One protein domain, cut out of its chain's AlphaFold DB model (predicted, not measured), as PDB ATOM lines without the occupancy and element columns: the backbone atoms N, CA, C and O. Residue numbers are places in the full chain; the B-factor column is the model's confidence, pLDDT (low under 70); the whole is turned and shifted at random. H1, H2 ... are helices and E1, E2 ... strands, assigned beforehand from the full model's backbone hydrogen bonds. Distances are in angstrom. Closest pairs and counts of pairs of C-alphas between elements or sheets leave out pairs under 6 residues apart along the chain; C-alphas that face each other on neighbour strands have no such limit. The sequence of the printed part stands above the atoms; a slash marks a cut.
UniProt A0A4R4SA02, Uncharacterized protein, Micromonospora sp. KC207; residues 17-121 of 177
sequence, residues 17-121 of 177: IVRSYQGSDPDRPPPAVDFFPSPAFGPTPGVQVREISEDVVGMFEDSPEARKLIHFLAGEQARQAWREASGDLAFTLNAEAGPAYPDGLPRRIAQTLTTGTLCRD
ATOM      1  N   ILE A  17     152.034 126.272 135.403       90.62
ATOM      2  CA  ILE A  17     153.457 125.977 135.629       90.62
ATOM      3  C   ILE A  17     153.686 124.996 136.784       90.62
ATOM      4  O   ILE A  17     154.680 124.272 136.808       90.62
ATOM      5  N   VAL A  18     152.744 124.929 137.731       89.75
ATOM      6  CA  VAL A  18     152.777 123.997 138.865       89.75
ATOM      7  C   VAL A  18     152.989 122.564 138.375       89.75
ATOM      8  O   VAL A  18     153.783 121.829 138.961       89.75
ATOM      9  N   ARG A  19     152.359 122.190 137.255       87.25
ATOM     10  CA  ARG A  19     152.543 120.880 136.623       87.25
ATOM     11  C   ARG A  19     153.988 120.658 136.175       87.25
ATOM     12  O   ARG A  19     154.533 119.575 136.362       87.25
ATOM     13  N   SER A  20     154.624 121.676 135.601       86.75
ATOM     14  CA  SER A  20     156.028 121.610 135.187       86.75
ATOM     15  C   SER A  20     156.968 121.453 136.384       86.75
ATOM     16  O   SER A  20     157.980 120.764 136.276       86.75
ATOM     17  N   TYR A  21     156.632 122.042 137.538       86.69
ATOM     18  CA  TYR A  21     157.432 121.906 138.759       86.69
ATOM     19  C   TYR A  21     157.304 120.541 139.430       86.69
ATOM     20  O   TYR A  21     158.272 120.087 140.038       86.69
ATOM     21  N   GLN A  22     156.147 119.884 139.319       80.75
ATOM     22  CA  GLN A  22     155.929 118.546 139.880       80.75
ATOM     23  C   GLN A  22     156.874 117.496 139.275       80.75
ATOM     24  O   GLN A  22     157.172 116.502 139.932       80.75
ATOM     25  N   GLY A  23     157.428 117.766 138.086       70.50
ATOM     26  CA  GLY A  23     158.402 116.907 137.423       70.50
ATOM     27  C   GLY A  23     157.792 115.600 136.911       70.50
ATOM     28  O   GLY A  23     156.645 115.263 137.188       70.50
ATOM     29  N   SER A  24     158.568 114.862 136.122       65.12
ATOM     30  CA  SER A  24     158.204 113.526 135.625       65.12
ATOM     31  C   SER A  24     159.071 112.417 136.226       65.12
ATOM     32  O   SER A  24     158.970 111.273 135.795       65.12
ATOM     33  N   ASP A  25     159.971 112.766 137.149       71.94
ATOM     34  CA  ASP A  25     160.903 111.840 137.787       71.94
ATOM     35  C   ASP A  25     160.219 111.174 138.994       71.94
ATOM     36  O   ASP A  25     159.971 111.854 139.993       71.94
ATOM     37  N   PRO A  26     159.893 109.871 138.922       69.88
ATOM     38  CA  PRO A  26     159.211 109.172 140.005       69.88
ATOM     39  C   PRO A  26     160.083 109.010 141.261       69.88
ATOM     40  O   PRO A  26     159.538 108.783 142.340       69.88
ATOM     41  N   ASP A  27     161.410 109.153 141.148       77.62
ATOM     42  CA  ASP A  27     162.354 108.948 142.252       77.62
ATOM     43  C   ASP A  27     162.635 110.234 143.045       77.62
ATOM     44  O   ASP A  27     163.310 110.213 144.082       77.62
ATOM     45  N   ARG A  28     162.101 111.373 142.589       74.81
ATOM     46  CA  ARG A  28     162.259 112.664 143.254       74.81
ATOM     47  C   ARG A  28     160.907 113.186 143.735       74.81
ATOM     48  O   ARG A  28     160.033 113.445 142.913       74.81
ATOM     49  N   PRO A  29     160.726 113.431 145.047       76.50
ATOM     50  CA  PRO A  29     159.496 114.045 145.520       76.50
ATOM     51  C   PRO A  29     159.334 115.435 144.886       76.50
ATOM     52  O   PRO A  29     160.323 116.180 144.794       76.50
ATOM     53  N   PRO A  30     158.111 115.804 144.463       79.38
ATOM     54  CA  PRO A  30     157.865 117.106 143.871       79.38
ATOM     55  C   PRO A  30     158.209 118.213 144.878       79.38
ATOM     56  O   PRO A  30     158.005 118.044 146.087       79.38
ATOM     57  N   PRO A  31     158.745 119.355 144.415       83.75
ATOM     58  CA  PRO A  31     158.999 120.486 145.289       83.75
ATOM     59  C   PRO A  31     157.682 121.013 145.869       83.75
ATOM     60  O   PRO A  31     156.653 121.050 145.194       83.75
ATOM     61  N   ALA A  32     157.727 121.471 147.119       84.88
ATOM     62  CA  ALA A  32     156.628 122.239 147.684       84.88
ATOM     63  C   ALA A  32     156.562 123.604 146.986       84.88
ATOM     64  O   ALA A  32     157.559 124.328 146.941       84.88
ATOM     65  N   VAL A  33     155.392 123.940 146.446       89.31
ATOM     66  CA  VAL A  33     155.133 125.207 145.757       89.31
ATOM     67  C   VAL A  33     153.891 125.868 146.335       89.31
ATOM     68  O   VAL A  33     152.927 125.196 146.710       89.31
ATOM     69  N   ASP A  34     153.926 127.191 146.410       91.31
ATOM     70  CA  ASP A  34     152.797 128.025 146.805       91.31
ATOM     71  C   ASP A  34     152.788 129.300 145.955       91.31
ATOM     72  O   ASP A  34     153.742 129.572 145.223       91.31
ATOM     73  N   PHE A  35     151.712 130.072 146.044       91.62
ATOM     74  CA  PHE A  35     151.526 131.311 145.309       91.62
ATOM     75  C   PHE A  35     150.997 132.413 146.224       91.62
ATOM     76  O   PHE A  35     150.372 132.171 147.256       91.62
ATOM     77  N   PHE A  36     151.206 133.649 145.799       88.62
ATOM     78  CA  PHE A  36     150.585 134.830 146.376       88.62
ATOM     79  C   PHE A  36     150.193 135.767 145.228       88.62
ATOM     80  O   PHE A  36     150.792 135.697 144.153       88.62
ATOM     81  N   PRO A  37     149.160 136.607 145.403       80.25
ATOM     82  CA  PRO A  37     148.779 137.562 144.372       80.25
ATOM     83  C   PRO A  37     149.921 138.540 144.095       80.25
ATOM     84  O   PRO A  37     150.634 138.947 145.015       80.25
ATOM     85  N   SER A  38     150.041 138.973 142.840       77.88
ATOM     86  CA  SER A  38     150.873 140.123 142.508       77.88
ATOM     87  C   SER A  38     150.439 141.337 143.344       77.88
ATOM     88  O   SER A  38     149.250 141.482 143.661       77.88
ATOM     89  N   PRO A  39     151.375 142.224 143.723       77.69
ATOM     90  CA  PRO A  39     151.017 143.492 144.338       77.69
ATOM     91  C   PRO A  39     150.007 144.249 143.470       77.69
ATOM     92  O   PRO A  39     150.080 144.207 142.241       77.69
ATOM     93  N   ALA A  40     149.065 144.946 144.108       75.00
ATOM     94  CA  ALA A  40     148.122 145.785 143.379       75.00
ATOM     95  C   ALA A  40     148.883 146.868 142.597       75.00
ATOM     96  O   ALA A  40     149.762 147.534 143.146       75.00
ATOM     97  N   PHE A  41     148.519 147.046 141.330       68.56
ATOM     98  CA  PHE A  41     149.072 148.060 140.441       68.56
ATOM     99  C   PHE A  41     147.932 148.865 139.807       68.56
ATOM    100  O   PHE A  41     146.824 148.360 139.632       68.56
ATOM    101  N   GLY A  42     148.203 150.124 139.465       66.81
ATOM    102  CA  GLY A  42     147.243 151.005 138.801       66.81
ATOM    103  C   GLY A  42     146.732 152.166 139.665       66.81
ATOM    104  O   GLY A  42     147.109 152.306 140.829       66.81
ATOM    105  N   PRO A  43     145.894 153.039 139.079       58.25
ATOM    106  CA  PRO A  43     145.514 154.317 139.679       58.25
ATOM    107  C   PRO A  43     144.489 154.191 140.813       58.25
ATOM    108  O   PRO A  43     144.295 155.157 141.546       58.25
ATOM    109  N   THR A  44     143.835 153.033 140.959       64.12
ATOM    110  CA  THR A  44     142.783 152.808 141.959       64.12
ATOM    111  C   THR A  44     143.308 151.922 143.091       64.12
ATOM    112  O   THR A  44     143.413 150.705 142.916       64.12
ATOM    113  N   PRO A  45     143.617 152.490 144.271       67.31
ATOM    114  CA  PRO A  45     144.056 151.709 145.420       67.31
ATOM    115  C   PRO A  45     143.010 150.661 145.818       67.31
ATOM    116  O   PRO A  45     141.824 150.964 145.923       67.31
ATOM    117  N   GLY A  46     143.454 149.429 146.069       67.38
ATOM    118  CA  GLY A  46     142.606 148.356 146.603       67.38
ATOM    119  C   GLY A  46     141.837 147.525 145.571       67.38
ATOM    120  O   GLY A  46     141.295 146.486 145.945       67.38
ATOM    121  N   VAL A  47     141.829 147.899 144.286       69.44
ATOM    122  CA  VAL A  47     141.294 147.026 143.229       69.44
ATOM    123  C   VAL A  47     142.364 146.007 142.848       69.44
ATOM    124  O   VAL A  47     143.404 146.357 142.299       69.44
ATOM    125  N   GLN A  48     142.110 144.730 143.140       75.50
ATOM    126  CA  GLN A  48     142.937 143.647 142.618       75.50
ATOM    127  C   GLN A  48     142.541 143.382 141.167       75.50
ATOM    128  O   GLN A  48     141.483 142.806 140.898       75.50
ATOM    129  N   VAL A  49     143.394 143.836 140.251       81.94
ATOM    130  CA  VAL A  49     143.366 143.440 138.843       81.94
ATOM    131  C   VAL A  49     144.270 142.226 138.686       81.94
ATOM    132  O   VAL A  49     145.397 142.222 139.182       81.94
ATOM    133  N   ARG A  50     143.757 141.185 138.037       83.88
ATOM    134  CA  ARG A  50     144.482 139.948 137.764       83.88
ATOM    135  C   ARG A  50     144.539 139.735 136.267       83.88
ATOM    136  O   ARG A  50     143.512 139.810 135.597       83.88
ATOM    137  N   GLU A  51     145.731 139.450 135.781       87.31
ATOM    138  CA  GLU A  51     145.917 138.951 134.429       87.31
ATOM    139  C   GLU A  51     145.449 137.491 134.360       87.31
ATOM    140  O   GLU A  51     145.743 136.690 135.255       87.31
ATOM    141  N   ILE A  52     144.690 137.159 133.321       87.75
ATOM    142  CA  ILE A  52     144.275 135.800 132.989       87.75
ATOM    143  C   ILE A  52     144.616 135.500 131.531       87.75
ATOM    144  O   ILE A  52     144.549 136.372 130.671       87.75
ATOM    145  N   SER A  53     144.911 134.232 131.266       85.56
ATOM    146  CA  SER A  53     144.984 133.667 129.922       85.56
ATOM    147  C   SER A  53     143.862 132.649 129.776       85.56
ATOM    148  O   SER A  53     143.538 131.937 130.731       85.56
ATOM    149  N   GLU A  54     143.277 132.563 128.586       84.94
ATOM    150  CA  GLU A  54     142.145 131.686 128.298       84.94
ATOM    151  C   GLU A  54     142.323 131.006 126.946       84.94
ATOM    152  O   GLU A  54     142.744 131.637 125.979       84.94
ATOM    153  N   ASP A  55     141.914 129.743 126.867       86.56
ATOM    154  CA  ASP A  55     141.744 129.063 125.589       86.56
ATOM    155  C   ASP A  55     140.321 129.306 125.083       86.56
ATOM    156  O   ASP A  55     139.335 128.936 125.729       86.56
ATOM    157  N   VAL A  56     140.208 129.925 123.907       86.25
ATOM    158  CA  VAL A  56     138.926 130.211 123.255       86.25
ATOM    159  C   VAL A  56     138.779 129.400 121.974       86.25
ATOM    160  O   VAL A  56     139.724 129.225 121.208       86.25
ATOM    161  N   VAL A  57     137.565 128.914 121.716       89.62
ATOM    162  CA  VAL A  57     137.238 128.199 120.477       89.62
ATOM    163  C   VAL A  57     136.423 129.119 119.580       89.62
ATOM    164  O   VAL A  57     135.290 129.475 119.905       89.62
ATOM    165  N   GLY A  58     137.009 129.501 118.447       90.75
ATOM    166  CA  GLY A  58     136.345 130.279 117.406       90.75
ATOM    167  C   GLY A  58     135.687 129.385 116.354       90.75
ATOM    168  O   GLY A  58     136.265 128.391 115.917       90.75
ATOM    169  N   MET A  59     134.486 129.763 115.918       94.81
ATOM    170  CA  MET A  59     133.799 129.147 114.783       94.81
ATOM    171  C   MET A  59     133.902 130.077 113.573       94.81
ATOM    172  O   MET A  59     133.255 131.120 113.549       94.81
ATOM    173  N   PHE A  60     134.723 129.714 112.585       93.38
ATOM    174  CA  PHE A  60     134.908 130.517 111.366       93.38
ATOM    175  C   PHE A  60     133.743 130.372 110.382       93.38
ATOM    176  O   PHE A  60     133.381 131.331 109.706       93.38
ATOM    177  N   GLU A  61     133.150 129.179 110.320       95.19
ATOM    178  CA  GLU A  61     131.965 128.885 109.521       95.19
ATOM    179  C   GLU A  61     130.893 128.268 110.415       95.19
ATOM    180  O   GLU A  61     131.154 127.319 111.159       95.19
ATOM    181  N   ASP A  62     129.685 128.823 110.344       97.12
ATOM    182  CA  ASP A  62     128.555 128.356 111.133       97.12
ATOM    183  C   ASP A  62     127.966 127.071 110.537       97.12
ATOM    184  O   ASP A  62     127.215 127.109 109.562       97.12
ATOM    185  N   SER A  63     128.302 125.928 111.141       97.81
ATOM    186  CA  SER A  63     127.755 124.621 110.773       97.81
ATOM    187  C   SER A  63     127.152 123.886 111.976       97.81
ATOM    188  O   SER A  63     127.611 124.047 113.117       97.81
ATOM    189  N   PRO A  64     126.138 123.024 111.758       98.06
ATOM    190  CA  PRO A  64     125.599 122.169 112.812       98.06
ATOM    191  C   PRO A  64     126.669 121.304 113.494       98.06
ATOM    192  O   PRO A  64     126.583 121.047 114.694       98.06
ATOM    193  N   GLU A  65     127.681 120.856 112.752       97.62
ATOM    194  CA  GLU A  65     128.794 120.044 113.243       97.62
ATOM    195  C   GLU A  65     129.726 120.858 114.148       97.62
ATOM    196  O   GLU A  65     130.050 120.409 115.249       97.62
ATOM    197  N   ALA A  66     130.101 122.075 113.734       97.81
ATOM    198  CA  ALA A  66     130.940 122.965 114.534       97.81
ATOM    199  C   ALA A  66     130.237 123.384 115.835       97.81
ATOM    200  O   ALA A  66     130.837 123.327 116.910       97.81
ATOM    201  N   ARG A  67     128.934 123.697 115.774       97.44
ATOM    202  CA  ARG A  67     128.122 123.975 116.970       97.44
ATOM    203  C   ARG A  67     128.101 122.794 117.936       97.44
ATOM    204  O   ARG A  67     128.291 122.988 119.135       97.44
ATOM    205  N   LYS A  68     127.896 121.567 117.436       97.19
ATOM    206  CA  LYS A  68     127.926 120.349 118.269       97.19
ATOM    207  C   LYS A  68     129.280 120.170 118.956       97.19
ATOM    208  O   LYS A  68     129.307 119.846 120.140       97.19
ATOM    209  N   LEU A  69     130.382 120.407 118.241       96.25
ATOM    210  CA  LEU A  69     131.725 120.326 118.811       96.25
ATOM    211  C   LEU A  69     131.937 121.367 119.918       96.25
ATOM    212  O   LEU A  69     132.378 121.009 121.004       96.25
ATOM    213  N   ILE A  70     131.582 122.632 119.681       95.75
ATOM    214  CA  ILE A  70     131.726 123.697 120.686       95.75
ATOM    215  C   ILE A  70     130.872 123.407 121.924       95.75
ATOM    216  O   ILE A  70     131.359 123.541 123.044       95.75
ATOM    217  N   HIS A  71     129.634 122.932 121.749       93.50
ATOM    218  CA  HIS A  71     128.793 122.508 122.872       93.50
ATOM    219  C   HIS A  71     129.414 121.361 123.672       93.50
ATOM    220  O   HIS A  71     129.352 121.375 124.900       93.50
ATOM    221  N   PHE A  72     130.025 120.385 122.997       94.31
ATOM    222  CA  PHE A  72     130.747 119.310 123.668       94.31
ATOM    223  C   PHE A  72     131.949 119.844 124.461       94.31
ATOM    224  O   PHE A  72     132.089 119.516 125.639       94.31
ATOM    225  N   LEU A  73     132.776 120.700 123.849       93.06
ATOM    226  CA  LEU A  73     133.966 121.287 124.480       93.06
ATOM    227  C   LEU A  73     133.623 122.180 125.683       93.06
ATOM    228  O   LEU A  73     134.377 122.208 126.652       93.06
ATOM    229  N   ALA A  74     132.476 122.863 125.648       89.25
ATOM    230  CA  ALA A  74     131.967 123.667 126.759       89.25
ATOM    231  C   ALA A  74     131.268 122.837 127.860       89.25
ATOM    232  O   ALA A  74     130.945 123.367 128.924       89.25
ATOM    233  N   GLY A  75     131.004 121.550 127.611       89.81
ATOM    234  CA  GLY A  75     130.262 120.665 128.507       89.81
ATOM    235  C   GLY A  75     131.101 120.047 129.631       89.81
ATOM    236  O   GLY A  75     132.331 120.109 129.646       89.81
ATOM    237  N   GLU A  76     130.421 119.390 130.578       88.88
ATOM    238  CA  GLU A  76     131.072 118.777 131.747       88.88
ATOM    239  C   GLU A  76     132.069 117.679 131.372       88.88
ATOM    240  O   GLU A  76     133.138 117.594 131.968       88.88
ATOM    241  N   GLN A  77     131.759 116.868 130.356       90.94
ATOM    242  CA  GLN A  77     132.633 115.769 129.949       90.94
ATOM    243  C   GLN A  77     134.001 116.270 129.467       90.94
ATOM    244  O   GLN A  77     135.031 115.732 129.871       90.94
ATOM    245  N   ALA A  78     134.026 117.315 128.634       91.88
ATOM    246  CA  ALA A  78     135.276 117.917 128.189       91.88
ATOM    247  C   ALA A  78     136.018 118.553 129.370       91.88
ATOM    248  O   ALA A  78     137.197 118.279 129.569       91.88
ATOM    249  N   ARG A  79     135.324 119.333 130.209       88.88
ATOM    250  CA  ARG A  79     135.903 119.928 131.426       88.88
ATOM    251  C   ARG A  79     136.557 118.896 132.343       88.88
ATOM    252  O   ARG A  79     137.652 119.149 132.837       88.88
ATOM    253  N   GLN A  80     135.913 117.753 132.573       89.38
ATOM    254  CA  GLN A  80     136.481 116.668 133.369       89.38
ATOM    255  C   GLN A  80     137.776 116.144 132.740       89.38
ATOM    256  O   GLN A  80     138.787 116.061 133.432       89.38
ATOM    257  N   ALA A  81     137.774 115.882 131.430       92.19
ATOM    258  CA  ALA A  81     138.973 115.439 130.722       92.19
ATOM    259  C   ALA A  81     140.123 116.461 130.830       92.19
ATOM    260  O   ALA A  81     141.265 116.077 131.076       92.19
ATOM    261  N   TRP A  82     139.832 117.763 130.719       91.44
ATOM    262  CA  TRP A  82     140.829 118.824 130.904       91.44
ATOM    263  C   TRP A  82     141.381 118.869 132.335       91.44
ATOM    264  O   TRP A  82     142.591 119.016 132.517       91.44
ATOM    265  N   ARG A  83     140.531 118.714 133.363       90.00
ATOM    266  CA  ARG A  83     140.977 118.650 134.768       90.00
ATOM    267  C   ARG A  83     141.893 117.453 135.006       90.00
ATOM    268  O   ARG A  83     143.002 117.635 135.496       90.00
ATOM    269  N   GLU A  84     141.489 116.263 134.575       90.06
ATOM    270  CA  GLU A  84     142.295 115.046 134.720       90.06
ATOM    271  C   GLU A  84     143.644 115.173 133.996       90.06
ATOM    272  O   GLU A  84     144.697 114.918 134.578       90.06
ATOM    273  N   ALA A  85     143.637 115.654 132.749       90.25
ATOM    274  CA  ALA A  85     144.850 115.809 131.947       90.25
ATOM    275  C   ALA A  85     145.807 116.896 132.467       90.25
ATOM    276  O   ALA A  85     146.999 116.867 132.147       90.25
ATOM    277  N   SER A  86     145.301 117.870 133.232       89.12
ATOM    278  CA  SER A  86     146.081 118.980 133.795       89.12
ATOM    279  C   SER A  86     146.514 118.767 135.246       89.12
ATOM    280  O   SER A  86     147.318 119.558 135.737       89.12
ATOM    281  N   GLY A  87     146.014 117.731 135.928       89.19
ATOM    282  CA  GLY A  87     146.194 117.580 137.375       89.19
ATOM    283  C   GLY A  87     145.421 118.641 138.164       89.19
ATOM    284  O   GLY A  87     145.973 119.266 139.066       89.19
ATOM    285  N   ASP A  88     144.167 118.883 137.772       90.56
ATOM    286  CA  ASP A  88     143.231 119.862 138.345       90.56
ATOM    287  C   ASP A  88     143.610 121.343 138.157       90.56
ATOM    288  O   ASP A  88     143.011 122.225 138.771       90.56
ATOM    289  N   LEU A  89     144.563 121.638 137.269       90.88
ATOM    290  CA  LEU A  89     145.016 123.001 136.946       90.88
ATOM    291  C   LEU A  89     144.323 123.607 135.711       90.88
ATOM    292  O   LEU A  89     144.716 124.678 135.249       90.88
ATOM    293  N   ALA A  90     143.302 122.936 135.173       90.56
ATOM    294  CA  ALA A  90     142.406 123.477 134.157       90.56
ATOM    295  C   ALA A  90     141.220 124.186 134.825       90.56
ATOM    296  O   ALA A  90     140.400 123.571 135.522       90.56
ATOM    297  N   PHE A  91     141.124 125.494 134.595       88.94
ATOM    298  CA  PHE A  91     140.113 126.349 135.204       88.94
ATOM    299  C   PHE A  91     138.988 126.705 134.239       88.94
ATOM    300  O   PHE A  91     139.136 126.631 133.024       88.94
ATOM    301  N   THR A  92     137.833 127.074 134.786       85.06
ATOM    302  CA  THR A  92     136.689 127.534 134.001       85.06
ATOM    303  C   THR A  92     136.138 128.826 134.587       85.06
ATOM    304  O   THR A  92     136.119 129.002 135.805       85.06
ATOM    305  N   LEU A  93     135.654 129.711 133.722       79.75
ATOM    306  CA  LEU A  93     134.868 130.874 134.136       79.75
ATOM    307  C   LEU A  93     133.361 130.597 134.133       79.75
ATOM    308  O   LEU A  93     132.573 131.468 134.494       79.75
ATOM    309  N   ASN A  94     132.935 129.390 133.742       78.69
ATOM    310  CA  ASN A  94     131.532 129.013 133.819       78.69
ATOM    311  C   ASN A  94     131.128 128.813 135.291       78.69
ATOM    312  O   ASN A  94     131.409 127.774 135.890       78.69
ATOM    313  N   ALA A  95     130.448 129.814 135.858       68.50
ATOM    314  CA  ALA A  95     129.996 129.825 137.247       68.50
ATOM    315  C   ALA A  95     128.989 128.706 137.576       68.50
ATOM    316  O   ALA A  95     128.929 128.250 138.716       68.50
ATOM    317  N   GLU A  96     128.229 128.226 136.586       69.00
ATOM    318  CA  GLU A  96     127.257 127.137 136.767       69.00
ATOM    319  C   GLU A  96     127.932 125.777 136.945       69.00
ATOM    320  O   GLU A  96     127.320 124.808 137.391       69.00
ATOM    321  N   ALA A  97     129.213 125.693 136.607       67.62
ATOM    322  CA  ALA A  97     129.904 124.431 136.476       67.62
ATOM    323  C   ALA A  97     130.400 123.844 137.814       67.62
ATOM    324  O   ALA A  97     131.049 122.797 137.806       67.62
ATOM    325  N   GLY A  98     130.071 124.496 138.940       58.25
ATOM    326  CA  GLY A  98     130.309 124.047 140.316       58.25
ATOM    327  C   GLY A  98     131.795 123.922 140.709       58.25
ATOM    328  O   GLY A  98     132.654 123.636 139.872       58.25
ATOM    329  N   PRO A  99     132.166 124.115 141.989       56.81
ATOM    330  CA  PRO A  99     133.552 123.948 142.409       56.81
ATOM    331  C   PRO A  99     133.876 122.458 142.588       56.81
ATOM    332  O   PRO A  99     133.612 121.876 143.635       56.81
ATOM    333  N   ALA A 100     134.484 121.845 141.572       69.19
ATOM    334  CA  ALA A 100     135.001 120.474 141.627       69.19
ATOM    335  C   ALA A 100     136.539 120.440 141.740       69.19
ATOM    336  O   ALA A 100     137.183 119.580 141.149       69.19
ATOM    337  N   TYR A 101     137.138 121.399 142.461       86.00
ATOM    338  CA  TYR A 101     138.589 121.424 142.685       86.00
ATOM    339  C   TYR A 101     138.954 120.748 144.015       86.00
ATOM    340  O   TYR A 101     138.329 121.062 145.043       86.00
ATOM    341  N   PRO A 102     139.970 119.865 144.036       88.06
ATOM    342  CA  PRO A 102     140.439 119.227 145.261       88.06
ATOM    343  C   PRO A 102     141.010 120.249 146.252       88.06
ATOM    344  O   PRO A 102     141.416 121.354 145.883       88.06
ATOM    345  N   ASP A 103     141.033 119.873 147.531       88.88
ATOM    346  CA  ASP A 103     141.656 120.657 148.596       88.88
ATOM    347  C   ASP A 103     143.118 120.989 148.254       88.88
ATOM    348  O   ASP A 103     143.836 120.196 147.649       88.88
ATOM    349  N   GLY A 104     143.576 122.170 148.671       90.56
ATOM    350  CA  GLY A 104     144.944 122.622 148.429       90.56
ATOM    351  C   GLY A 104     145.049 123.645 147.301       90.56
ATOM    352  O   GLY A 104     144.224 124.553 147.192       90.56
ATOM    353  N   LEU A 105     146.131 123.551 146.526       91.44
ATOM    354  CA  LEU A 105     146.545 124.587 145.581       91.44
ATOM    355  C   LEU A 105     145.509 124.851 144.464       91.44
ATOM    356  O   LEU A 105     145.152 126.020 144.302       91.44
ATOM    357  N   PRO A 106     144.935 123.836 143.776       91.25
ATOM    358  CA  PRO A 106     143.932 124.068 142.732       91.25
ATOM    359  C   PRO A 106     142.704 124.838 143.222       91.25
ATOM    360  O   PRO A 106     142.295 125.813 142.595       91.25
ATOM    361  N   ARG A 107     142.148 124.474 144.387       90.31
ATOM    362  CA  ARG A 107     140.998 125.188 144.960       90.31
ATOM    363  C   ARG A 107     141.327 126.634 145.315       90.31
ATOM    364  O   ARG A 107     140.510 127.509 145.041       90.31
ATOM    365  N   ARG A 108     142.498 126.900 145.908       91.19
ATOM    366  CA  ARG A 108     142.909 128.278 146.230       91.19
ATOM    367  C   ARG A 108     143.060 129.127 144.967       91.19
ATOM    368  O   ARG A 108     142.621 130.272 144.969       91.19
ATOM    369  N   ILE A 109     143.632 128.576 143.895       89.81
ATOM    370  CA  ILE A 109     143.748 129.269 142.601       89.81
ATOM    371  C   ILE A 109     142.359 129.524 142.008       89.81
ATOM    372  O   ILE A 109     142.053 130.662 141.665       89.81
ATOM    373  N   ALA A 110     141.477 128.521 141.972       88.38
ATOM    374  CA  ALA A 110     140.116 128.682 141.462       88.38
ATOM    375  C   ALA A 110     139.325 129.774 142.208       88.38
ATOM    376  O   ALA A 110     138.632 130.568 141.582       88.38
ATOM    377  N   GLN A 111     139.482 129.882 143.532       86.25
ATOM    378  CA  GLN A 111     138.884 130.962 144.332       86.25
ATOM    379  C   GLN A 111     139.393 132.356 143.933       86.25
ATOM    380  O   GLN A 111     138.654 133.337 144.022       86.25
ATOM    381  N   THR A 112     140.638 132.478 143.464       83.12
ATOM    382  CA  THR A 112     141.130 133.771 142.963       83.12
ATOM    383  C   THR A 112     140.437 134.211 141.681       83.12
ATOM    384  O   THR A 112     140.295 135.409 141.471       83.12
ATOM    385  N   LEU A 113     139.938 133.272 140.871       84.25
ATOM    386  CA  LEU A 113     139.202 133.570 139.641       84.25
ATOM    387  C   LEU A 113     137.754 133.995 139.914       84.25
ATOM    388  O   LEU A 113     137.084 134.510 139.029       84.25
ATOM    389  N   THR A 114     137.255 133.819 141.140       80.81
ATOM    390  CA  THR A 114     135.925 134.303 141.538       80.81
ATOM    391  C   THR A 114     135.982 135.657 142.249       80.81
ATOM    392  O   THR A 114     134.963 136.126 142.750       80.81
ATOM    393  N   THR A 115     137.166 136.271 142.368       77.94
ATOM    394  CA  THR A 115     137.370 137.518 143.118       77.94
ATOM    395  C   THR A 115     138.227 138.514 142.338       77.94
ATOM    396  O   THR A 115     139.199 138.149 141.687       77.94
ATOM    397  N   GLY A 116     137.903 139.804 142.453       78.00
ATOM    398  CA  GLY A 116     138.635 140.863 141.750       78.00
ATOM    399  C   GLY A 116     138.305 140.940 140.257       78.00
ATOM    400  O   GLY A 116     137.445 140.223 139.760       78.00
ATOM    401  N   THR A 117     138.957 141.865 139.556       85.38
ATOM    402  CA  THR A 117     138.745 142.073 138.115       85.38
ATOM    403  C   THR A 117     139.755 141.252 137.325       85.38
ATOM    404  O   THR A 117     140.955 141.374 137.565       85.38
ATOM    405  N   LEU A 118     139.277 140.434 136.391       86.94
ATOM    406  CA  LEU A 118     140.104 139.597 135.526       86.94
ATOM    407  C   LEU A 118     140.270 140.268 134.161       86.94
ATOM    408  O   LEU A 118     139.282 140.534 133.482       86.94
ATOM    409  N   CYS A 119     141.499 140.529 133.743       86.88
ATOM    410  CA  CYS A 119     141.822 141.124 132.450       86.88
ATOM    411  C   CYS A 119     142.696 140.162 131.643       86.88
ATOM    412  O   CYS A 119     143.530 139.474 132.222       86.88
ATOM    413  N   ARG A 120     142.539 140.140 130.317       87.12
ATOM    414  CA  ARG A 120     143.564 139.552 129.439       87.12
ATOM    415  C   ARG A 120     144.769 140.486 129.387       87.12
ATOM    416  O   ARG A 120     144.612 141.685 129.653       87.12
ATOM    417  N   ASP A 121     145.938 139.951 129.055       81.81
ATOM    418  CA  ASP A 121     147.109 140.792 128.842       81.81
ATOM    419  C   ASP A 121     146.861 141.799 127.706       81.81
ATOM    420  O   ASP A 121     146.098 141.561 126.767       81.81
TER     421      ASP A 121
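This is residues 17 to 121 of the 177 residues of an uncharacterized protein of Micromonospora sp. KC207 (UniProt A0A4R4SA02). With little regular structure, 41 of 105 printed residues in named elements, this is a loose, flat triangle of long loops and short helices. Strands E1 and E2 pair near one corner, H2 and H3 make an angled arm to another, and residues 23 to 48 run along the opposite side. The order is H1 E1 H2 H3 H4 E2, mostly helix; the radius of gyration of the C-alphas is 16.9 A, the spans 48 by 45 by 24 A.

E1, residues 49 to 51, and E2, residues 117 to 119, are parallel neighbours; N 50 and O 117, 2.8 A apart, are within hydrogen-bond range. With H2, residues 64 to 73, H3, residues 76 to 86, and H4, residues 105 to 112, between them, they form a strand-helix-strand unit, parallel strands joined through helices. H2 and H3 are close but not clearly touching, the closest C-alphas, Phe 72 and Ala 78, 6.5 A apart, at a steep tilt of 53 degrees. H3 and H4 are apart. In these three helices every O i to N i+4 pair is within hydrogen-bond range, as in H1, residues 17 to 22.

H1 begins at C-alpha 17 (153.457, 125.977, 135.629); E2 ends at C-alpha 119 (141.822, 141.124, 132.450). H3 measures 15.1 A.

The printed part has no cut. The links H1 to E1, E1 to H2 and H3 to H4 are long. Residues 24, 26, 41 to 47 and 95 to 100 have pLDDT under 70.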